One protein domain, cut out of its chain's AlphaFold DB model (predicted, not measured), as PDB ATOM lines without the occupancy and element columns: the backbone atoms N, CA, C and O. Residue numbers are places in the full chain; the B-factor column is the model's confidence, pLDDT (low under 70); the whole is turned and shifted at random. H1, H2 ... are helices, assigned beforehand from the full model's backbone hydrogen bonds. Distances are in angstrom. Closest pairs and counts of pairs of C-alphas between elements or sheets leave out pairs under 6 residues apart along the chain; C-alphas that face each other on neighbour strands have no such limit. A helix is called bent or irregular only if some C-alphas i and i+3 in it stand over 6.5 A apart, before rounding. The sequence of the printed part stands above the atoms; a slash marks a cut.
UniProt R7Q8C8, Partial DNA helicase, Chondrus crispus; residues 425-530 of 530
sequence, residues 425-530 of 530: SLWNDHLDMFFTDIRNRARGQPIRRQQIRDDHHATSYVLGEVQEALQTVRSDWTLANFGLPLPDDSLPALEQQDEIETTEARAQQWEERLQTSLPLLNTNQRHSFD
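AT A GLANCE: This is residues 425 to 530 of the 530 residues of the protein "Partial DNA helicase" of Chondrus crispus (UniProt R7Q8C8). A small head of five helices has one long arm, which reaches out from it and ends in a helix that folds back. In the head, residues 455 to 462 of H4 pack on residues 434 to 439 of H2, about perpendicular; the arm is the end of the stretch 483 to 502, then H6, with H7 at its tip. The printed part has 106 residues, with seven named helices, H1 to H7 in order, and no named strand: all helix. It is extended, with a radius of gyration of the C-alphas of 22.4 A and spans of 65 by 31 by 25 A; the arm makes the length.

HOW THE PARTS SIT: H1, residues 425 to 428, and H2, residues 431 to 444, meet only through their link. H3, residues 446 to 451, touches H2 only at the corner, C-alphas 442 and 449 being closest at 5.3 A. H4, residues 455 to 473, touches H2 at 89 degrees, about perpendicular; the closest C-alphas, of Phe 435 and Ala 458, are 5.7 A apart. H5, residues 479 to 482, only just touches H4, with 3 pairs of C-alphas within 8 A, the closest being Gln 467 and Leu 479 at 6.1 A. H6, residues 503 to 520, is apart from H5. H7, residues 523 to 529, is close to H6 but not clearly touching, C-alphas 518 and 526 being closest at 7.9 A, at a shallow tilt of 20 degrees, opposite ways. Every O i to N i+4 pair is within hydrogen-bond range in H3 and H7, but 9 of 10 in H2, 14 of 15 in H4 and 12 of 14 in H6; H1 and H5 are too short for such a pair.

IN THESE COORDINATES: H1 begins at C-alpha 425, (-25.235, 47.623, -64.928). H2 measures 21.8 A, H4 27.3 A and H6 25.9 A. H2 is irregular, with C-alphas 441 and 444 7.1 A apart, and H6 only just, with 516 and 519 6.6 A apart. H7 ends at C-alpha 529, (3.800, 5.053, -41.594).

THE WHOLE: The C-alphas farthest apart, of Gly 483 and Thr 523, are 65.2 A apart. The printed part has no cut; the link H5 to H6 is long, with 20 residues. Residues 498 to 517 stand free. The pLDDT is under 70 at residues 495 to 507 and 528 to 530.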
ATOM      1  N   SER A 425     -24.389  48.428 -64.040       89.56
ATOM      2  CA  SER A 425     -25.235  47.623 -64.928       89.56
ATOM      3  C   SER A 425     -24.976  46.131 -64.732       89.56
ATOM      4  O   SER A 425     -25.928  45.360 -64.685       89.56
ATOM      5  N   LEU A 426     -23.714  45.719 -64.572       89.81
ATOM      6  CA  LEU A 426     -23.358  44.321 -64.337       89.81
ATOM      7  C   LEU A 426     -23.955  43.782 -63.026       89.81
ATOM      8  O   LEU A 426     -24.473  42.666 -63.016       89.81
ATOM      9  N   TRP A 427     -23.916  44.578 -61.955       92.69
ATOM     10  CA  TRP A 427     -24.570  44.285 -60.676       92.69
ATOM     11  C   TRP A 427     -26.091  44.162 -60.829       92.69
ATOM     12  O   TRP A 427     -26.663  43.126 -60.487       92.69
ATOM     13  N   ASN A 428     -26.732  45.183 -61.406       92.06
ATOM     14  CA  ASN A 428     -28.187  45.249 -61.567       92.06
ATOM     15  C   ASN A 428     -28.738  44.092 -62.415       92.06
ATOM     16  O   ASN A 428     -29.772  43.523 -62.073       92.06
ATOM     17  N   ASP A 429     -28.024  43.699 -63.473       91.69
ATOM     18  CA  ASP A 429     -28.413  42.599 -64.363       91.69
ATOM     19  C   ASP A 429     -28.432  41.220 -63.664       91.69
ATOM     20  O   ASP A 429     -29.030  40.282 -64.194       91.69
ATOM     21  N   HIS A 430     -27.770  41.069 -62.507       93.38
ATOM     22  CA  HIS A 430     -27.588  39.779 -61.821       93.38
ATOM     23  C   HIS A 430     -28.039  39.783 -60.349       93.38
ATOM     24  O   HIS A 430     -27.733  38.831 -59.625       93.38
ATOM     25  N   LEU A 431     -28.780  40.804 -59.896       92.06
ATOM     26  CA  LEU A 431     -29.245  40.952 -58.504       92.06
ATOM     27  C   LEU A 431     -29.894  39.681 -57.942       92.06
ATOM     28  O   LEU A 431     -29.500  39.195 -56.881       92.06
ATOM     29  N   ASP A 432     -30.820  39.088 -58.695       90.94
ATOM     30  CA  ASP A 432     -31.539  37.877 -58.283       90.94
ATOM     31  C   ASP A 432     -30.595  36.700 -57.991       90.94
ATOM     32  O   ASP A 432     -30.853  35.879 -57.103       90.94
ATOM     33  N   MET A 433     -29.475  36.618 -58.717       92.75
ATOM     34  CA  MET A 433     -28.471  35.567 -58.545       92.75
ATOM     35  C   MET A 433     -27.693  35.780 -57.245       92.75
ATOM     36  O   MET A 433     -27.536  34.834 -56.474       92.75
ATOM     37  N   PHE A 434     -27.286  37.020 -56.950       92.19
ATOM     38  CA  PHE A 434     -26.640  37.377 -55.683       92.19
ATOM     39  C   PHE A 434     -27.551  37.126 -54.477       92.19
ATOM     40  O   PHE A 434     -27.117  36.531 -53.488       92.19
ATOM     41  N   PHE A 435     -28.826  37.515 -54.564       91.44
ATOM     42  CA  PHE A 435     -29.798  37.290 -53.490       91.44
ATOM     43  C   PHE A 435     -30.033  35.805 -53.247       91.44
ATOM     44  O   PHE A 435     -30.134  35.355 -52.103       91.44
ATOM     45  N   THR A 436     -30.111  35.023 -54.321       88.94
ATOM     46  CA  THR A 436     -30.281  33.577 -54.218       88.94
ATOM     47  C   THR A 436     -29.043  32.917 -53.614       88.94
ATOM     48  O   THR A 436     -29.188  32.068 -52.734       88.94
ATOM     49  N   ASP A 437     -27.838  33.324 -54.021       90.19
ATOM     50  CA  ASP A 437     -26.572  32.807 -53.490       90.19
ATOM     51  C   ASP A 437     -26.451  33.026 -51.974       90.19
ATOM     52  O   ASP A 437     -26.296  32.060 -51.222       90.19
ATOM     53  N   ILE A 438     -26.622  34.264 -51.499       88.50
ATOM     54  CA  ILE A 438     -26.481  34.574 -50.067       88.50
ATOM     55  C   ILE A 438     -27.548  33.869 -49.216       88.50
ATOM     56  O   ILE A 438     -27.247  33.322 -48.152       88.50
ATOM     57  N   ARG A 439     -28.792  33.785 -49.709       88.38
ATOM     58  CA  ARG A 439     -29.874  33.054 -49.031       88.38
ATOM     59  C   ARG A 439     -29.598  31.560 -48.976       88.38
ATOM     60  O   ARG A 439     -29.891  30.936 -47.959       88.38
ATOM     61  N   ASN A 440     -29.045  30.982 -50.042       86.12
ATOM     62  CA  ASN A 440     -28.670  29.570 -50.086       86.12
ATOM     63  C   ASN A 440     -27.557  29.261 -49.084       86.12
ATOM     64  O   ASN A 440     -27.701  28.306 -48.319       86.12
ATOM     65  N   ARG A 441     -26.521  30.106 -49.013       85.94
ATOM     66  CA  ARG A 441     -25.447  29.992 -48.013       85.94
ATOM     67  C   ARG A 441     -25.972  30.108 -46.577       85.94
ATOM     68  O   ARG A 441     -25.502  29.396 -45.699       85.94
ATOM     69  N   ALA A 442     -27.010  30.914 -46.344       84.31
ATOM     70  CA  ALA A 442     -27.643  31.060 -45.031       84.31
ATOM     71  C   ALA A 442     -28.630  29.932 -44.648       84.31
ATOM     72  O   ALA A 442     -29.079  29.889 -43.502       84.31
ATOM     73  N   ARG A 443     -28.991  28.997 -45.548       80.19
ATOM     74  CA  ARG A 443     -30.016  27.962 -45.260       80.19
ATOM     75  C   ARG A 443     -29.670  27.064 -44.070       80.19
ATOM     76  O   ARG A 443     -30.586  26.649 -43.363       80.19
ATOM     77  N   GLY A 444     -28.383  26.780 -43.859       72.81
ATOM     78  CA  GLY A 444     -27.878  25.968 -42.745       72.81
ATOM     79  C   GLY A 444     -27.605  26.747 -41.454       72.81
ATOM     80  O   GLY A 444     -27.205  26.144 -40.466       72.81
ATOM     81  N   GLN A 445     -27.815  28.069 -41.445       80.81
ATOM     82  CA  GLN A 445     -27.445  28.961 -40.344       80.81
ATOM     83  C   GLN A 445     -28.695  29.713 -39.848       80.81
ATOM     84  O   GLN A 445     -29.077  30.731 -40.433       80.81
ATOM     85  N   PRO A 446     -29.367  29.226 -38.781       79.12
ATOM     86  CA  PRO A 446     -30.655  29.759 -38.331       79.12
ATOM     87  C   PRO A 446     -30.634  31.264 -38.050       79.12
ATOM     88  O   PRO A 446     -31.595  31.954 -38.381       79.12
ATOM     89  N   ILE A 447     -29.528  31.767 -37.494       77.69
ATOM     90  CA  ILE A 447     -29.370  33.182 -37.144       77.69
ATOM     91  C   ILE A 447     -29.236  34.041 -38.408       77.69
ATOM     92  O   ILE A 447     -30.025  34.965 -38.605       77.69
ATOM     93  N   ARG A 448     -28.349  33.674 -39.344       80.62
ATOM     94  CA  ARG A 448     -28.215  34.380 -40.633       80.62
ATOM     95  C   ARG A 448     -29.507  34.386 -41.440       80.62
ATOM     96  O   ARG A 448     -29.869  35.395 -42.040       80.62
ATOM     97  N   ARG A 449     -30.252  33.279 -41.423       80.19
ATOM     98  CA  ARG A 449     -31.554  33.192 -42.092       80.19
ATOM     99  C   ARG A 449     -32.586  34.158 -41.497       80.19
ATOM    100  O   ARG A 449     -33.438  34.643 -42.233       80.19
ATOM    101  N   GLN A 450     -32.516  34.449 -40.198       80.94
ATOM    102  CA  GLN A 450     -33.371  35.449 -39.545       80.94
ATOM    103  C   GLN A 450     -32.919  36.895 -39.813       80.94
ATOM    104  O   GLN A 450     -33.754  37.803 -39.748       80.94
ATOM    105  N   GLN A 451     -31.632  37.110 -40.110       82.38
ATOM    106  CA  GLN A 451     -31.066  38.410 -40.490       82.38
ATOM    107  C   GLN A 451     -31.389  38.786 -41.951       82.38
ATOM    108  O   GLN A 451     -31.663  39.951 -42.230       82.38
ATOM    109  N   ILE A 452     -31.416  37.822 -42.883       86.06
ATOM    110  CA  ILE A 452     -31.710  38.053 -44.313       86.06
ATOM    111  C   ILE A 452     -33.216  37.893 -44.580       86.06
ATOM    112  O   ILE A 452     -33.677  36.844 -45.035       86.06
ATOM    113  N   ARG A 453     -34.000  38.933 -44.271       83.12
ATOM    114  CA  ARG A 453     -35.475  38.877 -44.317       83.12
ATOM    115  C   ARG A 453     -36.076  39.202 -45.679       83.12
ATOM    116  O   ARG A 453     -37.053  38.576 -46.079       83.12
ATOM    117  N   ASP A 454     -35.495  40.169 -46.378       87.00
ATOM    118  CA  ASP A 454     -35.980  40.686 -47.659       87.00
ATOM    119  C   ASP A 454     -34.805  41.004 -48.605       87.00
ATOM    120  O   ASP A 454     -33.648  40.670 -48.319       87.00
ATOM    121  N   ASP A 455     -35.107  41.563 -49.779       88.25
ATOM    122  CA  ASP A 455     -34.100  41.926 -50.784       88.25
ATOM    123  C   ASP A 455     -33.245  43.129 -50.352       88.25
ATOM    124  O   ASP A 455     -32.088  43.210 -50.756       88.25
ATOM    125  N   HIS A 456     -33.750  44.023 -49.490       89.06
ATOM    126  CA  HIS A 456     -32.970  45.146 -48.943       89.06
ATOM    127  C   HIS A 456     -31.864  44.636 -48.019       89.06
ATOM    128  O   HIS A 456     -30.691  44.965 -48.202       89.06
ATOM    129  N   HIS A 457     -32.213  43.733 -47.099       88.88
ATOM    130  CA  HIS A 457     -31.242  43.057 -46.242       88.88
ATOM    131  C   HIS A 457     -30.225  42.277 -47.089       88.88
ATOM    132  O   HIS A 457     -29.022  42.439 -46.907       88.88
ATOM    133  N   ALA A 458     -30.687  41.469 -48.054       88.94
ATOM    134  CA  ALA A 458     -29.798  40.703 -48.932       88.94
ATOM    135  C   ALA A 458     -28.840  41.608 -49.728       88.94
ATOM    136  O   ALA A 458     -27.653  41.304 -49.814       88.94
ATOM    137  N   THR A 459     -29.335  42.730 -50.257       90.88
ATOM    138  CA  THR A 459     -28.531  43.734 -50.968       90.88
ATOM    139  C   THR A 459     -27.428  44.282 -50.073       90.88
ATOM    140  O   THR A 459     -26.259  44.232 -50.453       90.88
ATOM    141  N   SER A 460     -27.783  44.750 -48.874       91.75
ATOM    142  CA  SER A 460     -26.823  45.335 -47.935       91.75
ATOM    143  C   SER A 460     -25.722  44.342 -47.549       91.75
ATOM    144  O   SER A 460     -24.539  44.663 -47.630       91.75
ATOM    145  N   TYR A 461     -26.085  43.096 -47.230       91.00
ATOM    146  CA  TYR A 461     -25.110  42.080 -46.834       91.00
ATOM    147  C   TYR A 461     -24.195  41.628 -47.974       91.00
ATOM    148  O   TYR A 461     -22.998  41.461 -47.752       91.00
ATOM    149  N   VAL A 462     -24.713  41.460 -49.197       92.62
ATOM    150  CA  VAL A 462     -23.864  41.125 -50.352       92.62
ATOM    151  C   VAL A 462     -22.890  42.265 -50.648       92.62
ATOM    152  O   VAL A 462     -21.715  42.004 -50.892       92.62
ATOM    153  N   LEU A 463     -23.346  43.521 -50.605       93.44
ATOM    154  CA  LEU A 463     -22.468  44.680 -50.785       93.44
ATOM    155  C   LEU A 463     -21.406  44.744 -49.682       93.44
ATOM    156  O   LEU A 463     -20.248  45.014 -49.986       93.44
ATOM    157  N   GLY A 464     -21.765  44.423 -48.436       91.31
ATOM    158  CA  GLY A 464     -20.815  44.263 -47.333       91.31
ATOM    159  C   GLY A 464     -19.728  43.226 -47.638       91.31
ATOM    160  O   GLY A 464     -18.546  43.555 -47.585       91.31
ATOM    161  N   GLU A 465     -20.105  42.016 -48.068       91.94
ATOM    162  CA  GLU A 465     -19.140  40.971 -48.457       91.94
ATOM    163  C   GLU A 465     -18.237  41.412 -49.627       91.94
ATOM    164  O   GLU A 465     -17.040  41.128 -49.642       91.94
ATOM    165  N   VAL A 466     -18.786  42.133 -50.612       92.88
ATOM    166  CA  VAL A 466     -18.004  42.683 -51.734       92.88
ATOM    167  C   VAL A 466     -17.024  43.752 -51.241       92.88
ATOM    168  O   VAL A 466     -15.871  43.769 -51.669       92.88
ATOM    169  N   GLN A 467     -17.456  44.635 -50.339       93.31
ATOM    170  CA  GLN A 467     -16.635  45.691 -49.749       93.31
ATOM    171  C   GLN A 467     -15.469  45.116 -48.936       93.31
ATOM    172  O   GLN A 467     -14.336  45.577 -49.095       93.31
ATOM    173  N   GLU A 468     -15.725  44.098 -48.114       91.50
ATOM    174  CA  GLU A 468     -14.690  43.378 -47.364       91.50
ATOM    175  C   GLU A 468     -13.692  42.712 -48.319       91.50
ATOM    176  O   GLU A 468     -12.482  42.916 -48.200       91.50
ATOM    177  N   ALA A 469     -14.183  41.992 -49.332       90.19
ATOM    178  CA  ALA A 469     -13.335  41.332 -50.319       90.19
ATOM    179  C   ALA A 469     -12.456  42.324 -51.104       90.19
ATOM    180  O   ALA A 469     -11.267  42.067 -51.295       90.19
ATOM    181  N   LEU A 470     -12.981  43.487 -51.504       89.19
ATOM    182  CA  LEU A 470     -12.188  44.543 -52.150       89.19
ATOM    183  C   LEU A 470     -11.079  45.079 -51.233       89.19
ATOM    184  O   LEU A 470      -9.951  45.284 -51.690       89.19
ATOM    185  N   GLN A 471     -11.375  45.251 -49.944       90.75
ATOM    186  CA  GLN A 471     -10.409  45.737 -48.958       90.75
ATOM    187  C   GLN A 471      -9.275  44.744 -48.686       90.75
ATOM    188  O   GLN A 471      -8.168  45.182 -48.364       90.75
ATOM    189  N   THR A 472      -9.494  43.437 -48.886       88.88
ATOM    190  CA  THR A 472      -8.406  42.440 -48.825       88.88
ATOM    191  C   THR A 472      -7.374  42.621 -49.939       88.88
ATOM    192  O   THR A 472      -6.190  42.359 -49.731       88.88
ATOM    193  N   VAL A 473      -7.800  43.101 -51.114       83.44
ATOM    194  CA  VAL A 473      -6.904  43.386 -52.242       83.44
ATOM    195  C   VAL A 473      -6.188  44.712 -52.013       83.44
ATOM    196  O   VAL A 473      -4.966  44.798 -52.157       83.44
ATOM    197  N   ARG A 474      -6.946  45.754 -51.660       84.00
ATOM    198  CA  ARG A 474      -6.438  47.096 -51.370       84.00
ATOM    199  C   ARG A 474      -7.315  47.800 -50.345       84.00
ATOM    200  O   ARG A 474      -8.490  48.045 -50.593       84.00
ATOM    201  N   SER A 475      -6.708  48.233 -49.243       86.69
ATOM    202  CA  SER A 475      -7.416  48.876 -48.130       86.69
ATOM    203  C   SER A 475      -8.141  50.176 -48.503       86.69
ATOM    204  O   SER A 475      -9.048  50.587 -47.790       86.69
ATOM    205  N   ASP A 476      -7.738  50.849 -49.587       87.56
ATOM    206  CA  ASP A 476      -8.335  52.103 -50.059       87.56
ATOM    207  C   ASP A 476      -9.502  51.917 -51.045       87.56
ATOM    208  O   ASP A 476     -10.061  52.905 -51.518       87.56
ATOM    209  N   TRP A 477      -9.877  50.677 -51.377       87.94
ATOM    210  CA  TRP A 477     -10.968  50.402 -52.310       87.94
ATOM    211  C   TRP A 477     -12.329  50.333 -51.624       87.94
ATOM    212  O   TRP A 477     -12.552  49.594 -50.667       87.94
ATOM    213  N   THR A 478     -13.268  51.097 -52.168       89.88
ATOM    214  CA  THR A 478     -14.649  51.216 -51.704       89.88
ATOM    215  C   THR A 478     -15.622  50.953 -52.845       89.88
ATOM    216  O   THR A 478     -15.306  51.203 -54.010       89.88
ATOM    217  N   LEU A 479     -16.836  50.511 -52.527       89.50
ATOM    218  CA  LEU A 479     -17.923  50.342 -53.500       89.50
ATOM    219  C   LEU A 479     -18.197  51.628 -54.299       89.50
ATOM    220  O   LEU A 479     -18.453  51.574 -55.504       89.50
ATOM    221  N   ALA A 480     -18.029  52.794 -53.666       88.25
ATOM    222  CA  ALA A 480     -18.150  54.094 -54.318       88.25
ATOM    223  C   ALA A 480     -17.108  54.310 -55.433       88.25
ATOM    224  O   ALA A 480     -17.417  54.960 -56.433       88.25
ATOM    225  N   ASN A 481     -15.903  53.730 -55.327       84.69
ATOM    226  CA  ASN A 481     -14.903  53.794 -56.402       84.69
ATOM    227  C   ASN A 481     -15.371  53.099 -57.687       84.69
ATOM    228  O   ASN A 481     -14.876  53.426 -58.764       84.69
ATOM    229  N   PHE A 482     -16.328  52.176 -57.572       85.81
ATOM    230  CA  PHE A 482     -16.901  51.411 -58.677       85.81
ATOM    231  C   PHE A 482     -18.335  51.845 -59.025       85.81
ATOM    232  O   PHE A 482     -18.981  51.202 -59.847       85.81
ATOM    233  N   GLY A 483     -18.840  52.935 -58.432       85.50
ATOM    234  CA  GLY A 483     -20.191  53.446 -58.693       85.50
ATOM    235  C   GLY A 483     -21.319  52.551 -58.169       85.50
ATOM    236  O   GLY A 483     -22.437  52.628 -58.674       85.50
ATOM    237  N   LEU A 484     -21.029  51.699 -57.182       91.25
ATOM    238  CA  LEU A 484     -21.999  50.801 -56.558       91.25
ATOM    239  C   LEU A 484     -22.666  51.453 -55.332       91.25
ATOM    240  O   LEU A 484     -22.059  52.322 -54.696       91.25
ATOM    241  N   PRO A 485     -23.902  51.044 -54.987       91.12
ATOM    242  CA  PRO A 485     -24.558  51.480 -53.757       91.12
ATOM    243  C   PRO A 485     -23.761  51.056 -52.518       91.12
ATOM    244  O   PRO A 485     -23.077  50.033 -52.526       91.12
ATOM    245  N   LEU A 486     -23.854  51.853 -51.453       89.56
ATOM    246  CA  LEU A 486     -23.253  51.523 -50.162       89.56
ATOM    247  C   LEU A 486     -24.175  50.583 -49.363       89.56
ATOM    248  O   LEU A 486     -25.397  50.667 -49.529       89.56
ATOM    249  N   PRO A 487     -23.617  49.712 -48.503       89.31
ATOM    250  CA  PRO A 487     -24.396  48.941 -47.544       89.31
ATOM    251  C   PRO A 487     -25.157  49.865 -46.585       89.31
ATOM    252  O   PRO A 487     -24.760  51.002 -46.333       89.31
ATOM    253  N   ASP A 488     -26.261  49.363 -46.049       88.06
ATOM    254  CA  ASP A 488     -27.027  50.025 -44.999       88.06
ATOM    255  C   ASP A 488     -26.371  49.776 -43.633       88.06
ATOM    256  O   ASP A 488     -26.545  48.708 -43.040       88.06
ATOM    257  N   ASP A 489     -25.637  50.778 -43.140       80.50
ATOM    258  CA  ASP A 489     -24.923  50.753 -41.854       80.50
ATOM    259  C   ASP A 489     -25.853  50.624 -40.628       80.50
ATOM    260  O   ASP A 489     -25.380  50.412 -39.510       80.50
ATOM    261  N   SER A 490     -27.176  50.765 -40.797       83.19
ATOM    262  CA  SER A 490     -28.143  50.571 -39.708       83.19
ATOM    263  C   SER A 490     -28.458  49.098 -39.425       83.19
ATOM    264  O   SER A 490     -29.044  48.781 -38.384       83.19
ATOM    265  N   LEU A 491     -28.066  48.190 -40.327       82.88
ATOM    266  CA  LEU A 491     -28.256  46.753 -40.163       82.88
ATOM    267  C   LEU A 491     -27.140  46.138 -39.300       82.88
ATOM    268  O   LEU A 491     -25.981  46.544 -39.394       82.88
ATOM    269  N   PRO A 492     -27.455  45.137 -38.457       79.75
ATOM    270  CA  PRO A 492     -26.437  44.441 -37.675       79.75
ATOM    271  C   PRO A 492     -25.480  43.684 -38.598       79.75
ATOM    272  O   PRO A 492     -25.907  43.160 -39.621       79.75
ATOM    273  N   ALA A 493     -24.206  43.561 -38.215       75.69
ATOM    274  CA  ALA A 493     -23.256  42.737 -38.960       75.69
ATOM    275  C   ALA A 493     -23.765  41.289 -39.089       75.69
ATOM    276  O   ALA A 493     -24.354  40.726 -38.157       75.69
ATOM    277  N   LEU A 494     -23.534  40.682 -40.254       71.94
ATOM    278  CA  LEU A 494     -23.880  39.285 -40.489       71.94
ATOM    279  C   LEU A 494     -22.997  38.422 -39.576       71.94
ATOM    280  O   LEU A 494     -21.774  38.448 -39.717       71.94
ATOM    281  N   GLU A 495     -23.584  37.675 -38.636       68.12
ATOM    282  CA  GLU A 495     -22.779  36.915 -37.667       68.12
ATOM    283  C   GLU A 495     -21.853  35.932 -38.397       68.12
ATOM    284  O   GLU A 495     -22.294  35.172 -39.266       68.12
ATOM    285  N   GLN A 496     -20.556  35.959 -38.086       58.28
ATOM    286  CA  GLN A 496     -19.613  34.928 -38.513       58.28
ATOM    287  C   GLN A 496     -19.760  33.751 -37.544       58.28
ATOM    288  O   GLN A 496     -19.747  33.946 -36.333       58.28
ATOM    289  N   GLN A 497     -19.942  32.529 -38.054       50.44
ATOM    290  CA  GLN A 497     -19.736  31.363 -37.197       50.44
ATOM    291  C   GLN A 497     -18.248  31.322 -36.864       50.44
ATOM    292  O   GLN A 497     -17.433  31.095 -37.757       50.44
ATOM    293  N   ASP A 498     -17.912  31.522 -35.592       40.19
ATOM    294  CA  ASP A 498     -16.662  31.029 -35.032       40.19
ATOM    295  C   ASP A 498     -16.655  29.502 -35.218       40.19
ATOM    296  O   ASP A 498     -17.145  28.749 -34.375       40.19
ATOM    297  N   GLU A 499     -16.113  29.012 -36.334       45.22
ATOM    298  CA  GLU A 499     -15.580  27.649 -36.409       45.22
ATOM    299  C   GLU A 499     -14.308  27.590 -35.551       45.22
ATOM    300  O   GLU A 499     -13.192  27.419 -36.033       45.22
ATOM    301  N   ILE A 500     -14.476  27.745 -34.239       43.12
ATOM    302  CA  ILE A 500     -13.515  27.273 -33.250       43.12
ATOM    303  C   ILE A 500     -14.104  25.981 -32.680       43.12
ATOM    304  O   ILE A 500     -14.492  25.891 -31.518       43.12
ATOM    305  N   GLU A 501     -14.161  24.939 -33.515       45.16
ATOM    306  CA  GLU A 501     -13.888  23.602 -32.988       45.16
ATOM    307  C   GLU A 501     -12.431  23.650 -32.532       45.16
ATOM    308  O   GLU A 501     -11.508  23.681 -33.350       45.16
ATOM    309  N   THR A 502     -12.217  23.772 -31.221       47.22
ATOM    310  CA  THR A 502     -10.878  23.865 -30.644       47.22
ATOM    311  C   THR A 502     -10.020  22.720 -31.178       47.22
ATOM    312  O   THR A 502     -10.404  21.549 -31.161       47.22
ATOM    313  N   THR A 503      -8.825  23.056 -31.664       55.91
ATOM    314  CA  THR A 503      -7.818  22.114 -32.173       55.91
ATOM    315  C   THR A 503      -7.563  20.930 -31.235       55.91
ATOM    316  O   THR A 503      -7.180  19.862 -31.701       55.91
ATOM    317  N   GLU A 504      -7.830  21.085 -29.936       56.44
ATOM    318  CA  GLU A 504      -7.747  20.035 -28.918       56.44
ATOM    319  C   GLU A 504      -8.805  18.932 -29.072       56.44
ATOM    320  O   GLU A 504      -8.463  17.757 -28.955       56.44
ATOM    321  N   ALA A 505     -10.059  19.272 -29.390       54.88
ATOM    322  CA  ALA A 505     -11.127  18.283 -29.566       54.88
ATOM    323  C   ALA A 505     -10.880  17.415 -30.808       54.88
ATOM    324  O   ALA A 505     -11.016  16.191 -30.768       54.88
ATOM    325  N   ARG A 506     -10.406  18.038 -31.897       58.56
ATOM    326  CA  ARG A 506      -9.928  17.310 -33.080       58.56
ATOM    327  C   ARG A 506      -8.701  16.469 -32.749       58.56
ATOM    328  O   ARG A 506      -8.684  15.301 -33.115       58.56
ATOM    329  N   ALA A 507      -7.697  17.014 -32.060       67.00
ATOM    330  CA  ALA A 507      -6.488  16.267 -31.706       67.00
ATOM    331  C   ALA A 507      -6.803  15.000 -30.896       67.00
ATOM    332  O   ALA A 507      -6.285  13.938 -31.224       67.00
ATOM    333  N   GLN A 508      -7.713  15.077 -29.920       73.25
ATOM    334  CA  GLN A 508      -8.161  13.908 -29.156       73.25
ATOM    335  C   GLN A 508      -8.854  12.866 -30.041       73.25
ATOM    336  O   GLN A 508      -8.561  11.677 -29.938       73.25
ATOM    337  N   GLN A 509      -9.711  13.304 -30.965       74.31
ATOM    338  CA  GLN A 509     -10.390  12.406 -31.898       74.31
ATOM    339  C   GLN A 509      -9.417  11.734 -32.888       74.31
ATOM    340  O   GLN A 509      -9.604  10.573 -33.261       74.31
ATOM    341  N   TRP A 510      -8.373  12.446 -33.322       70.38
ATOM    342  CA  TRP A 510      -7.320  11.895 -34.180       70.38
ATOM    343  C   TRP A 510      -6.411  10.925 -33.421       70.38
ATOM    344  O   TRP A 510      -6.077   9.883 -33.978       70.38
ATOM    345  N   GLU A 511      -6.083  11.209 -32.161       80.62
ATOM    346  CA  GLU A 511      -5.300  10.323 -31.290       80.62
ATOM    347  C   GLU A 511      -6.042   9.002 -31.028       80.62
ATOM    348  O   GLU A 511      -5.477   7.915 -31.153       80.62
ATOM    349  N   GLU A 512      -7.345   9.072 -30.757       82.62
ATOM    350  CA  GLU A 512      -8.181   7.893 -30.520       82.62
ATOM    351  C   GLU A 512      -8.331   7.033 -31.790       82.62
ATOM    352  O   GLU A 512      -8.247   5.798 -31.747       82.62
ATOM    353  N   ARG A 513      -8.458   7.680 -32.959       77.19
ATOM    354  CA  ARG A 513      -8.421   7.000 -34.264       77.19
ATOM    355  C   ARG A 513      -7.053   6.407 -34.571       77.19
ATOM    356  O   ARG A 513      -6.993   5.327 -35.157       77.19
ATOM    357  N   LEU A 514      -5.966   7.068 -34.185       79.06
ATOM    358  CA  LEU A 514      -4.611   6.557 -34.366       79.06
ATOM    359  C   LEU A 514      -4.419   5.269 -33.557       79.06
ATOM    360  O   LEU A 514      -4.049   4.245 -34.126       79.06
ATOM    361  N   GLN A 515      -4.771   5.289 -32.270       81.81
ATOM    362  CA  GLN A 515      -4.655   4.144 -31.356       81.81
ATOM    363  C   GLN A 515      -5.439   2.915 -31.835       81.81
ATOM    364  O   GLN A 515      -4.974   1.783 -31.701       81.81
ATOM    365  N   THR A 516      -6.612   3.126 -32.435       84.50
ATOM    366  CA  THR A 516      -7.447   2.039 -32.967       84.50
ATOM    367  C   THR A 516      -7.002   1.546 -34.345       84.50
ATOM    368  O   THR A 516      -7.170   0.366 -34.652       84.50
ATOM    369  N   SER A 517      -6.410   2.410 -35.171       79.69
ATOM    370  CA  SER A 517      -6.063   2.082 -36.562       79.69
ATOM    371  C   SER A 517      -4.649   1.516 -36.722       79.69
ATOM    372  O   SER A 517      -4.435   0.660 -37.580       79.69
ATOM    373  N   LEU A 518      -3.686   1.939 -35.892       79.25
ATOM    374  CA  LEU A 518      -2.285   1.496 -35.964       79.25
ATOM    375  C   LEU A 518      -2.106  -0.035 -35.874       79.25
ATOM    376  O   LEU A 518      -1.351  -0.603 -36.671       79.25
ATOM    377  N   PRO A 519      -2.806  -0.746 -34.965       82.38
ATOM    378  CA  PRO A 519      -2.680  -2.198 -34.847       82.38
ATOM    379  C   PRO A 519      -3.173  -2.946 -36.091       82.38
ATOM    380  O   PRO A 519      -2.706  -4.056 -36.349       82.38
ATOM    381  N   LEU A 520      -4.071  -2.339 -36.873       83.81
ATOM    382  CA  LEU A 520      -4.709  -2.938 -38.049       83.81
ATOM    383  C   LEU A 520      -3.868  -2.817 -39.330       83.81
ATOM    384  O   LEU A 520      -4.204  -3.439 -40.338       83.81
ATOM    385  N   LEU A 521      -2.775  -2.048 -39.308       84.12
ATOM    386  CA  LEU A 521      -1.893  -1.893 -40.464       84.12
ATOM    387  C   LEU A 521      -1.068  -3.162 -40.710       84.12
ATOM    388  O   LEU A 521      -0.472  -3.719 -39.782       84.12
ATOM    389  N   ASN A 522      -0.989  -3.589 -41.974       84.44
ATOM    390  CA  ASN A 522      -0.124  -4.694 -42.389       84.44
ATOM    391  C   ASN A 522       1.353  -4.261 -42.486       84.44
ATOM    392  O   ASN A 522       1.676  -3.075 -42.426       84.44
ATOM    393  N   THR A 523       2.265  -5.222 -42.656       78.81
ATOM    394  CA  THR A 523       3.719  -4.990 -42.595       78.81
ATOM    395  C   THR A 523       4.213  -3.905 -43.559       78.81
ATOM    396  O   THR A 523       5.041  -3.088 -43.173       78.81
ATOM    397  N   ASN A 524       3.667  -3.835 -44.779       72.12
ATOM    398  CA  ASN A 524       4.064  -2.822 -45.765       72.12
ATOM    399  C   ASN A 524       3.489  -1.433 -45.440       72.12
ATOM    400  O   ASN A 524       4.129  -0.418 -45.703       72.12
ATOM    401  N   GLN A 525       2.291  -1.384 -44.851       71.94
ATOM    402  CA  GLN A 525       1.657  -0.136 -44.423       71.94
ATOM    403  C   GLN A 525       2.331   0.452 -43.183       71.94
ATOM    404  O   GLN A 525       2.498   1.664 -43.121       71.94
ATOM    405  N   ARG A 526       2.778  -0.386 -42.237       76.50
ATOM    406  CA  ARG A 526       3.567   0.072 -41.079       76.50
ATOM    407  C   ARG A 526       4.901   0.669 -41.510       76.50
ATOM    408  O   ARG A 526       5.231   1.762 -41.081       76.50
ATOM    409  N   HIS A 527       5.589   0.022 -42.451       73.19
ATOM    410  CA  HIS A 527       6.875   0.491 -42.976       73.19
ATOM    411  C   HIS A 527       6.793   1.806 -43.783       73.19
ATOM    412  O   HIS A 527       7.826   2.375 -44.122       73.19
ATOM    413  N   SER A 528       5.584   2.248 -44.148       63.06
ATOM    414  CA  SER A 528       5.341   3.549 -44.795       63.06
ATOM    415  C   SER A 528       4.786   4.603 -43.827       63.06
ATOM    416  O   SER A 528       4.672   5.765 -44.212       63.06
ATOM    417  N   PHE A 529       4.348   4.184 -42.635       69.88
ATOM    418  CA  PHE A 529       3.800   5.053 -41.594       69.88
ATOM    419  C   PHE A 529       4.889   5.509 -40.609       69.88
ATOM    420  O   PHE A 529       4.869   6.673 -40.210       69.88
ATOM    421  N   ASP A 530       5.809   4.604 -40.247       54.91
ATOM    422  CA  ASP A 530       7.079   4.907 -39.561       54.91
ATOM    423  C   ASP A 530       8.066   5.605 -40.514       54.91
ATOM    424  O   ASP A 530       8.779   6.529 -40.054       54.91
TER     425      ASP A 530